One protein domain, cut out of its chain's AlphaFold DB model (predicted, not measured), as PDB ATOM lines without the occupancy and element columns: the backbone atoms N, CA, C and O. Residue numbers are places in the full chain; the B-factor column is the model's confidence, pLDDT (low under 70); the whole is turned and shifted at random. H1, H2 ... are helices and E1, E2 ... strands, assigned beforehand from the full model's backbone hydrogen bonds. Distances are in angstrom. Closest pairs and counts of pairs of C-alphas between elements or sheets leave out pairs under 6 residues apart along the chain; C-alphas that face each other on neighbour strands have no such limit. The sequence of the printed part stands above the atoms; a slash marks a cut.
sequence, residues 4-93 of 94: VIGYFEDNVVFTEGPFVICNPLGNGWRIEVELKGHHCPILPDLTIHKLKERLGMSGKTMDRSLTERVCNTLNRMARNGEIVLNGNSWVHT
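Overview. This is residues 4 to 93 of the 94 residues of an uncharacterized protein of Parcubacteria group bacterium RIFCSPHIGHO2_02_FULL_48_10b (UniProt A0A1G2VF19). One long helix, H2, packs over the small two-stranded hairpin E1-E2 in the middle, and a second hairpin, E3-E4, sits by the last turns of H2, with the short helix H1 beside E4. Long loops without a named element, residues 8 to 11 and 36 to 39 among them, lie on the side of E1-E2 away from H2. The 90 printed residues run E1, E2, H1, H2, E3, E4, with both two-stranded sheets antiparallel; the class is mixed, helices and strands, though only 41 residues are in named elements. The whole is compact, with a radius of gyration of the C-alphas of 12.0 A and spans of 32 by 30 by 20 A.

Arrangement. E1, residues 19 to 22, and E2, residues 30 to 33, form an antiparallel hairpin at 141 degrees, with N 20 and O 32 within hydrogen-bond range at 3.0 A. H2, residues 64 to 79, comes closest to E1 at the C-alphas of Asn 75 and Phe 19, 6.0 A apart. H1, residues 46 to 54, is close to H2 but not clearly touching: the closest C-alphas, Lys 52 and Val 70, are 6.7 A apart, at a steep tilt of 55 degrees, opposite ways. E3, residues 83 to 86, and E4, residues 89 to 92, form an antiparallel hairpin at 140 degrees, with N 86 and O 89 at 2.8 A. The closest C-alphas of H2 and E3, Met 77 and Ile 83, are 5.7 A apart; those of H1 and E4, Thr 47 and His 92, 5.9 A. E1 is apart from H1, E3 and E4. In H1 and H2 every O i to N i+4 pair is within hydrogen-bond range.

Along the chain. E1 begins at C-alpha 19 (148.587, 86.678, 86.344) and E4 ends at C-alpha 92 (160.581, 82.200, 84.927). H2 measures 22.4 A, H1 12.6 A.

Size, cuts and confidence. The C-alphas farthest apart, Leu 25 and Gly 81, are 33.1 A apart. The printed part has no cut; the link E2 to H1 is long. Residue 10 is under 70 in pLDDT.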
ATOM      1  N   VAL A   4     141.397  92.403  86.343       93.25
ATOM      2  CA  VAL A   4     141.190  92.928  87.699       93.25
ATOM      3  C   VAL A   4     140.298  91.957  88.458       93.25
ATOM      4  O   VAL A   4     139.268  91.548  87.929       93.25
ATOM      5  N   ILE A   5     140.675  91.621  89.686       89.94
ATOM      6  CA  ILE A   5     139.899  90.740  90.565       89.94
ATOM      7  C   ILE A   5     139.634  91.400  91.916       89.94
ATOM      8  O   ILE A   5     140.414  92.247  92.380       89.94
ATOM      9  N   GLY A   6     138.544  90.999  92.566       84.19
ATOM     10  CA  GLY A   6     138.294  91.332  93.963       84.19
ATOM     11  C   GLY A   6     139.240  90.563  94.888       84.19
ATOM     12  O   GLY A   6     139.556  89.402  94.657       84.19
ATOM     13  N   TYR A   7     139.706  91.205  95.963       70.62
ATOM     14  CA  TYR A   7     140.675  90.585  96.879       70.62
ATOM     15  C   TYR A   7     140.105  89.410  97.698       70.62
ATOM     16  O   TYR A   7     140.853  88.542  98.131       70.62
ATOM     17  N   PHE A   8     138.790  89.385  97.911       71.75
ATOM     18  CA  PHE A   8     138.090  88.341  98.668       71.75
ATOM     19  C   PHE A   8     137.230  87.448  97.764       71.75
ATOM     20  O   PHE A   8     136.263  86.849  98.223       71.75
ATOM     21  N   GLU A   9     137.527  87.419  96.464       72.94
ATOM     22  CA  GLU A   9     136.813  86.557  95.528       72.94
ATOM     23  C   GLU A   9     137.417  85.152  95.565       72.94
ATOM     24  O   GLU A   9     138.490  84.894  95.019       72.94
ATOM     25  N   ASP A  10     136.701  84.237  96.214       65.62
ATOM     26  CA  ASP A  10     136.968  82.810  96.113       65.62
ATOM     27  C   ASP A  10     136.452  82.336  94.743       65.62
ATOM     28  O   ASP A  10     135.265  82.484  94.445       65.62
ATOM     29  N   ASN A  11     137.324  81.738  93.922       74.56
ATOM     30  CA  ASN A  11     137.087  81.238  92.553       74.56
ATOM     31  C   ASN A  11     137.305  82.243  91.407       74.56
ATOM     32  O   ASN A  11     136.475  82.392  90.508       74.56
ATOM     33  N   VAL A  12     138.478  82.875  91.383       83.00
ATOM     34  CA  VAL A  12     138.935  83.648  90.220       83.00
ATOM     35  C   VAL A  12     139.102  82.737  88.999       83.00
ATOM     36  O   VAL A  12     139.885  81.790  89.011       83.00
ATOM     37  N   VAL A  13     138.401  83.058  87.909       86.81
ATOM     38  CA  VAL A  13     138.597  82.411  86.603       86.81
ATOM     39  C   VAL A  13     139.654  83.185  85.823       86.81
ATOM     40  O   VAL A  13     139.439  84.343  85.479       86.81
ATOM     41  N   PHE A  14     140.790  82.554  85.531       88.38
ATOM     42  CA  PHE A  14     141.919  83.168  84.825       88.38
ATOM     43  C   PHE A  14     141.723  83.096  83.303       88.38
ATOM     44  O   PHE A  14     142.041  82.081  82.683       88.38
ATOM     45  N   THR A  15     141.197  84.154  82.678       89.69
ATOM     46  CA  THR A  15     140.889  84.147  81.229       89.69
ATOM     47  C   THR A  15     141.992  84.745  80.357       89.69
ATOM     48  O   THR A  15     142.116  84.400  79.186       89.69
ATOM     49  N   GLU A  16     142.815  85.637  80.913       90.38
ATOM     50  CA  GLU A  16     143.810  86.424  80.159       90.38
ATOM     51  C   GLU A  16     145.258  85.908  80.292       90.38
ATOM     52  O   GLU A  16     146.196  86.423  79.660       90.38
ATOM     53  N   GLY A  17     145.433  84.900  81.141       93.19
ATOM     54  CA  GLY A  17     146.704  84.343  81.580       93.19
ATOM     55  C   GLY A  17     146.714  84.120  83.095       93.19
ATOM     56  O   GLY A  17     145.757  84.484  83.779       93.19
ATOM     57  N   PRO A  18     147.787  83.519  83.631       95.06
ATOM     58  CA  PRO A  18     147.840  83.123  85.035       95.06
ATOM     59  C   PRO A  18     148.018  84.297  86.003       95.06
ATOM     60  O   PRO A  18     147.842  84.109  87.202       95.06
ATOM     61  N   PHE A  19     148.377  85.490  85.520       96.38
ATOM     62  CA  PHE A  19     148.587  86.678  86.344       96.38
ATOM     63  C   PHE A  19     147.379  87.613  86.303       96.38
ATOM     64  O   PHE A  19     146.825  87.901  85.237       96.38
ATOM     65  N   VAL A  20     147.031  88.144  87.470       95.62
ATOM     66  CA  VAL A  20     145.899  89.050  87.702       95.62
ATOM     67  C   VAL A  20     146.338  90.222  88.572       95.62
ATOM     68  O   VAL A  20     147.377  90.161  89.237       95.62
ATOM     69  N   ILE A  21     145.556  91.301  88.576       95.81
ATOM     70  CA  ILE A  21     145.794  92.458  89.443       95.81
ATOM     71  C   ILE A  21     144.677  92.622  90.467       95.81
ATOM     72  O   ILE A  21     143.498  92.460  90.160       95.81
ATOM     73  N   CYS A  22     145.051  93.002  91.683       94.19
ATOM     74  CA  CYS A  22     144.114  93.273  92.767       94.19
ATOM     75  C   CYS A  22     144.569  94.495  93.575       94.19
ATOM     76  O   CYS A  22     145.752  94.850  93.577       94.19
ATOM     77  N   ASN A  23     143.627  95.152  94.258       93.69
ATOM     78  CA  ASN A  23     143.900  96.270  95.166       93.69
ATOM     79  C   ASN A  23     143.267  95.997  96.541       93.69
ATOM     80  O   ASN A  23     142.164  96.479  96.827       93.69
ATOM     81  N   PRO A  24     143.929  95.188  97.385       85.38
ATOM     82  CA  PRO A  24     143.418  94.826  98.699       85.38
ATOM     83  C   PRO A  24     143.164  96.078  99.540       85.38
ATOM     84  O   PRO A  24     144.084  96.847  99.818       85.38
ATOM     85  N   LEU A  25     141.916  96.283  99.963       85.69
ATOM     86  CA  LEU A  25     141.522  97.400 100.833       85.69
ATOM     87  C   LEU A  25     141.865  98.795 100.270       85.69
ATOM     88  O   LEU A  25     141.994  99.751 101.031       85.69
ATOM     89  N   GLY A  26     142.067  98.924  98.953       87.31
ATOM     90  CA  GLY A  26     142.425 100.199  98.325       87.31
ATOM     91  C   GLY A  26     143.844 100.700  98.631       87.31
ATOM     92  O   GLY A  26     144.161 101.839  98.299       87.31
ATOM     93  N   ASN A  27     144.703  99.886  99.260       90.56
ATOM     94  CA  ASN A  27     145.999 100.319  99.796       90.56
ATOM     95  C   ASN A  27     147.203 100.073  98.863       90.56
ATOM     96  O   ASN A  27     148.355 100.111  99.316       90.56
ATOM     97  N   GLY A  28     146.942  99.770  97.592       93.94
ATOM     98  CA  GLY A  28     147.941  99.596  96.546       93.94
ATOM     99  C   GLY A  28     147.652  98.388  95.660       93.94
ATOM    100  O   GLY A  28     147.349  97.294  96.134       93.94
ATOM    101  N   TRP A  29     147.817  98.587  94.358       95.62
ATOM    102  CA  TRP A  29     147.730  97.557  93.339       95.62
ATOM    103  C   TRP A  29     148.911  96.598  93.429       95.62
ATOM    104  O   TRP A  29     150.071  97.013  93.511       95.62
ATOM    105  N   ARG A  30     148.619  95.301  93.383       94.88
ATOM    106  CA  ARG A  30     149.619  94.237  93.297       94.88
ATOM    107  C   ARG A  30     149.235  93.222  92.231       94.88
ATOM    108  O   ARG A  30     148.108  93.210  91.747       94.88
ATOM    109  N   ILE A  31     150.210  92.395  91.874       95.44
ATOM    110  CA  ILE A  31     150.036  91.276  90.949       95.44
ATOM    111  C   ILE A  31     150.017  89.998  91.768       95.44
ATOM    112  O   ILE A  31     150.926  89.791  92.579       95.44
ATOM    113  N   GLU A  32     149.023  89.167  91.502       94.56
ATOM    114  CA  GLU A  32     148.893  87.811  92.023       94.56
ATOM    115  C   GLU A  32     148.833  86.813  90.867       94.56
ATOM    116  O   GLU A  32     148.730  87.200  89.698       94.56
ATOM    117  N   VAL A  33     148.973  85.532  91.188       94.69
ATOM    118  CA  VAL A  33     149.094  84.461  90.206       94.69
ATOM    119  C   VAL A  33     148.259  83.250  90.598       94.69
ATOM    120  O   VAL A  33     148.056  82.971  91.780       94.69
ATOM    121  N   GLU A  34     147.789  82.521  89.596       93.75
ATOM    122  CA  GLU A  34     147.177  81.208  89.756       93.75
ATOM    123  C   GLU A  34     148.136  80.221  90.444       93.75
ATOM    124  O   GLU A  34     149.272  80.038  90.007       93.75
ATOM    125  N   LEU A  35     147.651  79.521  91.472       90.62
ATOM    126  CA  LEU A  35     148.281  78.317  92.015       90.62
ATOM    127  C   LEU A  35     147.369  77.127  91.705       90.62
ATOM    128  O   LEU A  35     146.219  77.093  92.143       90.62
ATOM    129  N   LYS A  36     147.851  76.151  90.926       87.56
ATOM    130  CA  LYS A  36     147.011  75.013  90.520       87.56
ATOM    131  C   LYS A  36     146.524  74.233  91.744       87.56
ATOM    132  O   LYS A  36     147.319  73.856  92.602       87.56
ATOM    133  N   GLY A  37     145.212  74.002  91.807       84.62
ATOM    134  CA  GLY A  37     144.542  73.351  92.939       84.62
ATOM    135  C   GLY A  37     144.069  74.302  94.045       84.62
ATOM    136  O   GLY A  37     143.513  73.829  95.030       84.62
ATOM    137  N   HIS A  38     144.260  75.617  93.896       83.81
ATOM    138  CA  HIS A  38     143.778  76.622  94.845       83.81
ATOM    139  C   HIS A  38     142.600  77.413  94.271       83.81
ATOM    140  O   HIS A  38     142.526  77.673  93.072       83.81
ATOM    141  N   HIS A  39     141.684  77.813  95.154       82.31
ATOM    142  CA  HIS A  39     140.506  78.613  94.802       82.31
ATOM    143  C   HIS A  39     140.801  80.113  94.718       82.31
ATOM    144  O   HIS A  39     140.036  80.861  94.111       82.31
ATOM    145  N   CYS A  40     141.903  80.552  95.326       85.75
ATOM    146  CA  CYS A  40     142.316  81.943  95.369       85.75
ATOM    147  C   CYS A  40     143.694  82.131  94.712       85.75
ATOM    148  O   CYS A  40     144.542  81.230  94.760       85.75
ATOM    149  N   PRO A  41     143.929  83.296  94.091       89.31
ATOM    150  CA  PRO A  41     145.249  83.670  93.615       89.31
ATOM    151  C   PRO A  41     146.210  83.907  94.783       89.31
ATOM    152  O   PRO A  41     145.811  84.213  95.908       89.31
ATOM    153  N   ILE A  42     147.502  83.756  94.509       90.69
ATOM    154  CA  ILE A  42     148.568  83.878  95.504       90.69
ATOM    155  C   ILE A  42     149.611  84.912  95.088       90.69
ATOM    156  O   ILE A  42     149.669  85.359  93.941       90.69
ATOM    157  N   LEU A  43     150.504  85.259  96.015       90.44
ATOM    158  CA  LEU A  43     151.687  86.033  95.658       90.44
ATOM    159  C   LEU A  43     152.584  85.241  94.689       90.44
ATOM    160  O   LEU A  43     152.763  84.037  94.876       90.44
ATOM    161  N   PRO A  44     153.177  85.904  93.681       88.56
ATOM    162  CA  PRO A  44     154.070  85.236  92.746       88.56
ATOM    163  C   PRO A  44     155.319  84.672  93.422       88.56
ATOM    164  O   PRO A  44     155.806  85.226  94.410       88.56
ATOM    165  N   ASP A  45     155.877  83.628  92.812       88.81
ATOM    166  CA  ASP A  45     157.184  83.084  93.174       88.81
ATOM    167  C   ASP A  45     158.294  84.161  93.140       88.81
ATOM    168  O   ASP A  45     158.201  85.166  92.425       88.81
ATOM    169  N   LEU A  46     159.381  83.937  93.887       87.00
ATOM    170  CA  LEU A  46     160.516  84.861  93.976       87.00
ATOM    171  C   LEU A  46     161.128  85.193  92.605       87.00
ATOM    172  O   LEU A  46     161.568  86.325  92.386       87.00
ATOM    173  N   THR A  47     161.155  84.241  91.671       89.19
ATOM    174  CA  THR A  47     161.661  84.472  90.309       89.19
ATOM    175  C   THR A  47     160.814  85.501  89.560       89.19
ATOM    176  O   THR A  47     161.351  86.447  88.977       89.19
ATOM    177  N   ILE A  48     159.489  85.394  89.665       92.56
ATOM    178  CA  ILE A  48     158.546  86.365  89.109       92.56
ATOM    179  C   ILE A  48     158.630  87.700  89.853       92.56
ATOM    180  O   ILE A  48     158.524  88.756  89.230       92.56
ATOM    181  N   HIS A  49     158.867  87.689  91.167       91.38
ATOM    182  CA  HIS A  49     159.059  88.919  91.934       91.38
ATOM    183  C   HIS A  49     160.240  89.740  91.401       91.38
ATOM    184  O   HIS A  49     160.074  90.913  91.072       91.38
ATOM    185  N   LYS A  50     161.403  89.105  91.217       91.56
ATOM    186  CA  LYS A  50     162.587  89.751  90.624       91.56
ATOM    187  C   LYS A  50     162.314  90.260  89.208       91.56
ATOM    188  O   LYS A  50     162.811  91.314  88.815       91.56
ATOM    189  N   LEU A  51     161.515  89.529  88.432       93.38
ATOM    190  CA  LEU A  51     161.109  89.952  87.095       93.38
ATOM    191  C   LEU A  51     160.213  91.200  87.135       93.38
ATOM    192  O   LEU A  51     160.444  92.130  86.368       93.38
ATOM    193  N   LYS A  52     159.247  91.277  88.060       94.50
ATOM    194  CA  LYS A  52     158.432  92.488  88.273       94.50
ATOM    195  C   LYS A  52     159.293  93.703  88.613       94.50
ATOM    196  O   LYS A  52     159.056  94.779  88.066       94.50
ATOM    197  N   GLU A  53     160.304  93.531  89.464       94.44
ATOM    198  CA  GLU A  53     161.226  94.613  89.826       94.44
ATOM    199  C   GLU A  53     162.002  95.123  88.610       94.44
ATOM    200  O   GLU A  53     162.071  96.332  88.392       94.44
ATOM    201  N   ARG A  54     162.490  94.217  87.749       93.69
ATOM    202  CA  ARG A  54     163.117  94.578  86.462       93.69
ATOM    203  C   ARG A  54     162.159  95.316  85.520       93.69
ATOM    204  O   ARG A  54     162.602  96.142  84.731       93.69
ATOM    205  N   LEU A  55     160.858  95.042  85.615       94.12
ATOM    206  CA  LEU A  55     159.798  95.734  84.871       94.12
ATOM    207  C   LEU A  55     159.337  97.047  85.540       94.12
ATOM    208  O   LEU A  55     158.389  97.681  85.068       94.12
ATOM    209  N   GLY A  56     160.003  97.471  86.618       94.50
ATOM    210  CA  GLY A  56     159.767  98.745  87.296       94.50
ATOM    211  C   GLY A  56     158.719  98.700  88.409       94.50
ATOM    212  O   GLY A  56     158.252  99.753  88.831       94.50
ATOM    213  N   MET A  57     158.332  97.514  88.888       94.25
ATOM    214  CA  MET A  57     157.345  97.351  89.961       94.25
ATOM    215  C   MET A  57     157.909  96.513  91.115       94.25
ATOM    216  O   MET A  57     157.971  95.288  91.025       94.25
ATOM    217  N   SER A  58     158.242  97.165  92.234       91.62
ATOM    218  CA  SER A  58     158.577  96.483  93.492       91.62
ATOM    219  C   SER A  58     157.357  96.442  94.416       91.62
ATOM    220  O   SER A  58     156.698  97.455  94.645       91.62
ATOM    221  N   GLY A  59     157.010  95.252  94.912       88.88
ATOM    222  CA  GLY A  59     155.872  95.065  95.816       88.88
ATOM    223  C   GLY A  59     154.514  95.464  95.217       88.88
ATOM    224  O   GLY A  59     154.063  94.857  94.236       88.88
ATOM    225  N   LYS A  60     153.857  96.437  95.865       93.06
ATOM    226  CA  LYS A  60     152.569  97.045  95.488       93.06
ATOM    227  C   LYS A  60     152.754  98.535  95.184       93.06
ATOM    228  O   LYS A  60     153.641  99.163  95.752       93.06
ATOM    229  N   THR A  61     151.902  99.112  94.343       95.44
ATOM    230  CA  THR A  61     151.988 100.525  93.928       95.44
ATOM    231  C   THR A  61     150.607 101.169  93.814       95.44
ATOM    232  O   THR A  61     149.616 100.487  93.577       95.44
ATOM    233  N   MET A  62     150.516 102.493  93.954       95.81
ATOM    234  CA  MET A  62     149.276 103.226  93.650       95.81
ATOM    235  C   MET A  62     149.069 103.427  92.143       95.81
ATOM    236  O   MET A  62     147.961 103.740  91.712       95.81
ATOM    237  N   ASP A  63     150.108 103.205  91.334       96.00
ATOM    238  CA  ASP A  63     150.035 103.298  89.879       96.00
ATOM    239  C   ASP A  63     149.383 102.039  89.277       96.00
ATOM    240  O   ASP A  63     150.019 101.007  89.019       96.00
ATOM    241  N   ARG A  64     148.069 102.133  89.054       96.00
ATOM    242  CA  ARG A  64     147.284 101.084  88.396       96.00
ATOM    243  C   ARG A  64     147.810 100.783  86.990       96.00
ATOM    244  O   ARG A  64     147.933  99.613  86.637       96.00
ATOM    245  N   SER A  65     148.151 101.808  86.214       96.69
ATOM    246  CA  SER A  65     148.597 101.672  84.822       96.69
ATOM    247  C   SER A  65     149.927 100.925  84.724       96.69
ATOM    248  O   SER A  65     150.096 100.054  83.868       96.69
ATOM    249  N   LEU A  66     150.862 101.207  85.639       96.62
ATOM    250  CA  LEU A  66     152.091 100.427  85.787       96.62
ATOM    251  C   LEU A  66     151.772  98.960  86.088       96.62
ATOM    252  O   LEU A  66     152.297  98.072  85.416       96.62
ATOM    253  N   THR A  67     150.888  98.703  87.052       96.94
ATOM    254  CA  THR A  67     150.502  97.340  87.453       96.94
ATOM    255  C   THR A  67     149.883  96.567  86.283       96.94
ATOM    256  O   THR A  67     150.285  95.436  86.010       96.94
ATOM    257  N   GLU A  68     148.967  97.184  85.530       97.19
ATOM    258  CA  GLU A  68     148.358  96.598  84.331       97.19
ATOM    259  C   GLU A  68     149.401  96.296  83.251       97.19
ATOM    260  O   GLU A  68     149.399  95.210  82.665       97.19
ATOM    261  N   ARG A  69     150.332  97.221  82.991       97.75
ATOM    262  CA  ARG A  69     151.409  97.030  82.008       97.75
ATOM    263  C   ARG A  69     152.324  95.865  82.384       97.75
ATOM    264  O   ARG A  69     152.661  95.048  81.521       97.75
ATOM    265  N   VAL A  70     152.713  95.770  83.656       97.31
ATOM    266  CA  VAL A  70     153.551  94.670  84.153       97.31
ATOM    267  C   VAL A  70     152.785  93.347  84.080       97.31
ATOM    268  O   VAL A  70     153.304  92.388  83.515       97.31
ATOM    269  N   CYS A  71     151.529  93.299  84.530       97.44
ATOM    270  CA  CYS A  71     150.690  92.099  84.449       97.44
ATOM    271  C   CYS A  71     150.503  91.608  83.006       97.44
ATOM    272  O   CYS A  71     150.664  90.421  82.722       97.44
ATOM    273  N   ASN A  72     150.220  92.516  82.069       97.56
ATOM    274  CA  ASN A  72     150.117  92.191  80.646       97.56
ATOM    275  C   ASN A  72     151.420  91.610  80.087       97.56
ATOM    276  O   ASN A  72     151.384  90.694  79.266       97.56
ATOM    277  N   THR A  73     152.562  92.136  80.535       96.88
ATOM    278  CA  THR A  73     153.883  91.643  80.135       96.88
ATOM    279  C   THR A  73     154.111  90.226  80.651       96.88
ATOM    280  O   THR A  73     154.473  89.361  79.859       96.88
ATOM    281  N   LEU A  74     153.806  89.952  81.923       96.44
ATOM    282  CA  LEU A  74     153.918  88.611  82.507       96.44
ATOM    283  C   LEU A  74     152.993  87.601  81.810       96.44
ATOM    284  O   LEU A  74     153.436  86.518  81.436       96.44
ATOM    285  N   ASN A  75     151.735  87.966  81.546       97.38
ATOM    286  CA  ASN A  75     150.806  87.103  80.807       97.38
ATOM    287  C   ASN A  75     151.265  86.849  79.363       97.38
ATOM    288  O   ASN A  75     151.041  85.764  78.830       97.38
ATOM    289  N   ARG A  76     151.920  87.823  78.716       96.19
ATOM    290  CA  ARG A  76     152.537  87.622  77.396       96.19
ATOM    291  C   ARG A  76     153.719  86.654  77.477       96.19
ATOM    292  O   ARG A  76     153.786  85.747  76.661       96.19
ATOM    293  N   MET A  77     154.595  86.807  78.467       95.81
ATOM    294  CA  MET A  77     155.735  85.909  78.689       95.81
ATOM    295  C   MET A  77     155.282  84.471  78.978       95.81
ATOM    296  O   MET A  77     155.848  83.531  78.430       95.81
ATOM    297  N   ALA A  78     154.212  84.289  79.757       95.25
ATOM    298  CA  ALA A  78     153.605  82.976  79.976       95.25
ATOM    299  C   ALA A  78     153.063  82.363  78.673       95.25
ATOM    300  O   ALA A  78     153.320  81.200  78.379       95.25
ATOM    301  N   ARG A  79     152.373  83.157  77.841       94.88
ATOM    302  CA  ARG A  79     151.888  82.713  76.521       94.88
ATOM    303  C   ARG A  79     153.012  82.348  75.550       94.88
ATOM    304  O   ARG A  79     152.833  81.454  74.732       94.88
ATOM    305  N   ASN A  80     154.155  83.019  75.655       95.00
ATOM    306  CA  ASN A  80     155.336  82.749  74.839       95.00
ATOM    307  C   ASN A  80     156.176  81.564  75.350       95.00
ATOM    308  O   ASN A  80     157.132  81.177  74.683       95.00
ATOM    309  N   GLY A  81     155.857  81.005  76.523       93.06
ATOM    310  CA  GLY A  81     156.626  79.924  77.149       93.06
ATOM    311  C   GLY A  81     157.883  80.376  77.905       93.06
ATOM    312  O   GLY A  81     158.678  79.534  78.303       93.06
ATOM    313  N   GLU A  82     158.070  81.680  78.129       94.25
ATOM    314  CA  GLU A  82     159.179  82.235  78.932       94.25
ATOM    315  C   GLU A  82     158.927  82.066  80.445       94.25
ATOM    316  O   GLU A  82     159.855  81.987  81.255       94.25
ATOM    317  N   ILE A  83     157.648  82.026  80.831       95.62
ATOM    318  CA  ILE A  83     157.182  81.669  82.171       95.62
ATOM    319  C   ILE A  83     156.407  80.362  82.043       95.62
ATOM    320  O   ILE A  83     155.425  80.292  81.304       95.62
ATOM    321  N   VAL A  84     156.832  79.337  82.774       93.75
ATOM    322  CA  VAL A  84     156.246  77.997  82.696       93.75
ATOM    323  C   VAL A  84     155.681  77.575  84.041       93.75
ATOM    324  O   VAL A  84     156.126  78.021  85.099       93.75
ATOM    325  N   LEU A  85     154.700  76.685  83.993       92.75
ATOM    326  CA  LEU A  85     154.188  76.014  85.175       92.75
ATOM    327  C   LEU A  85     155.148  74.873  85.551       92.75
ATOM    328  O   LEU A  85     155.288  73.910  84.799       92.75
ATOM    329  N   ASN A  86     155.808  74.982  86.704       89.81
ATOM    330  CA  ASN A  86     156.657  73.939  87.276       89.81
ATOM    331  C   ASN A  86     156.010  73.396  88.559       89.81
ATOM    332  O   ASN A  86     155.924  74.089  89.577       89.81
ATOM    333  N   GLY A  87     155.506  72.163  88.498       89.19
ATOM    334  CA  GLY A  87     154.595  71.643  89.516       89.19
ATOM    335  C   GLY A  87     153.304  72.463  89.527       89.19
ATOM    336  O   GLY A  87     152.600  72.515  88.522       89.19
ATOM    337  N   ASN A  88     153.022  73.137  90.643       89.88
ATOM    338  CA  ASN A  88     151.851  74.013  90.770       89.88
ATOM    339  C   ASN A  88     152.188  75.506  90.622       89.88
ATOM    340  O   ASN A  88     151.268  76.320  90.553       89.88
ATOM    341  N   SER A  89     153.473  75.867  90.555       89.06
ATOM    342  CA  SER A  89     153.936  77.257  90.607       89.06
ATOM    343  C   SER A  89     154.408  77.757  89.246       89.06
ATOM    344  O   SER A  89     155.113  77.057  88.520       89.06
ATOM    345  N   TRP A  90     154.072  79.001  88.915       92.69
ATOM    346  CA  TRP A  90     154.586  79.673  87.724       92.69
ATOM    347  C   TRP A  90     155.972  80.259  87.989       92.69
ATOM    348  O   TRP A  90     156.140  81.078  88.893       92.69
ATOM    349  N   VAL A  91     156.952  79.852  87.186       91.56
ATOM    350  CA  VAL A  91     158.361  80.236  87.329       91.56
ATOM    351  C   VAL A  91     158.914  80.770  86.012       91.56
ATOM    352  O   VAL A  91     158.505  80.345  84.933       91.56
ATOM    353  N   HIS A  92     159.854  81.704  86.095       89.50
ATOM    354  CA  HIS A  92     160.581  82.200  84.927       89.50
ATOM    355  C   HIS A  92     161.809  81.322  84.661       89.50
ATOM    356  O   HIS A  92     162.601  81.102  85.575       89.50
ATOM    357  N   THR A  93     161.962  80.821  83.433       75.50
ATOM    358  CA  THR A  93     163.001  79.831  83.076       75.50
ATOM    359  C   THR A  93     164.261  80.417  82.442       75.50
ATOM    360  O   THR A  93     165.108  79.644  81.999       75.50
TER     361      THR A  93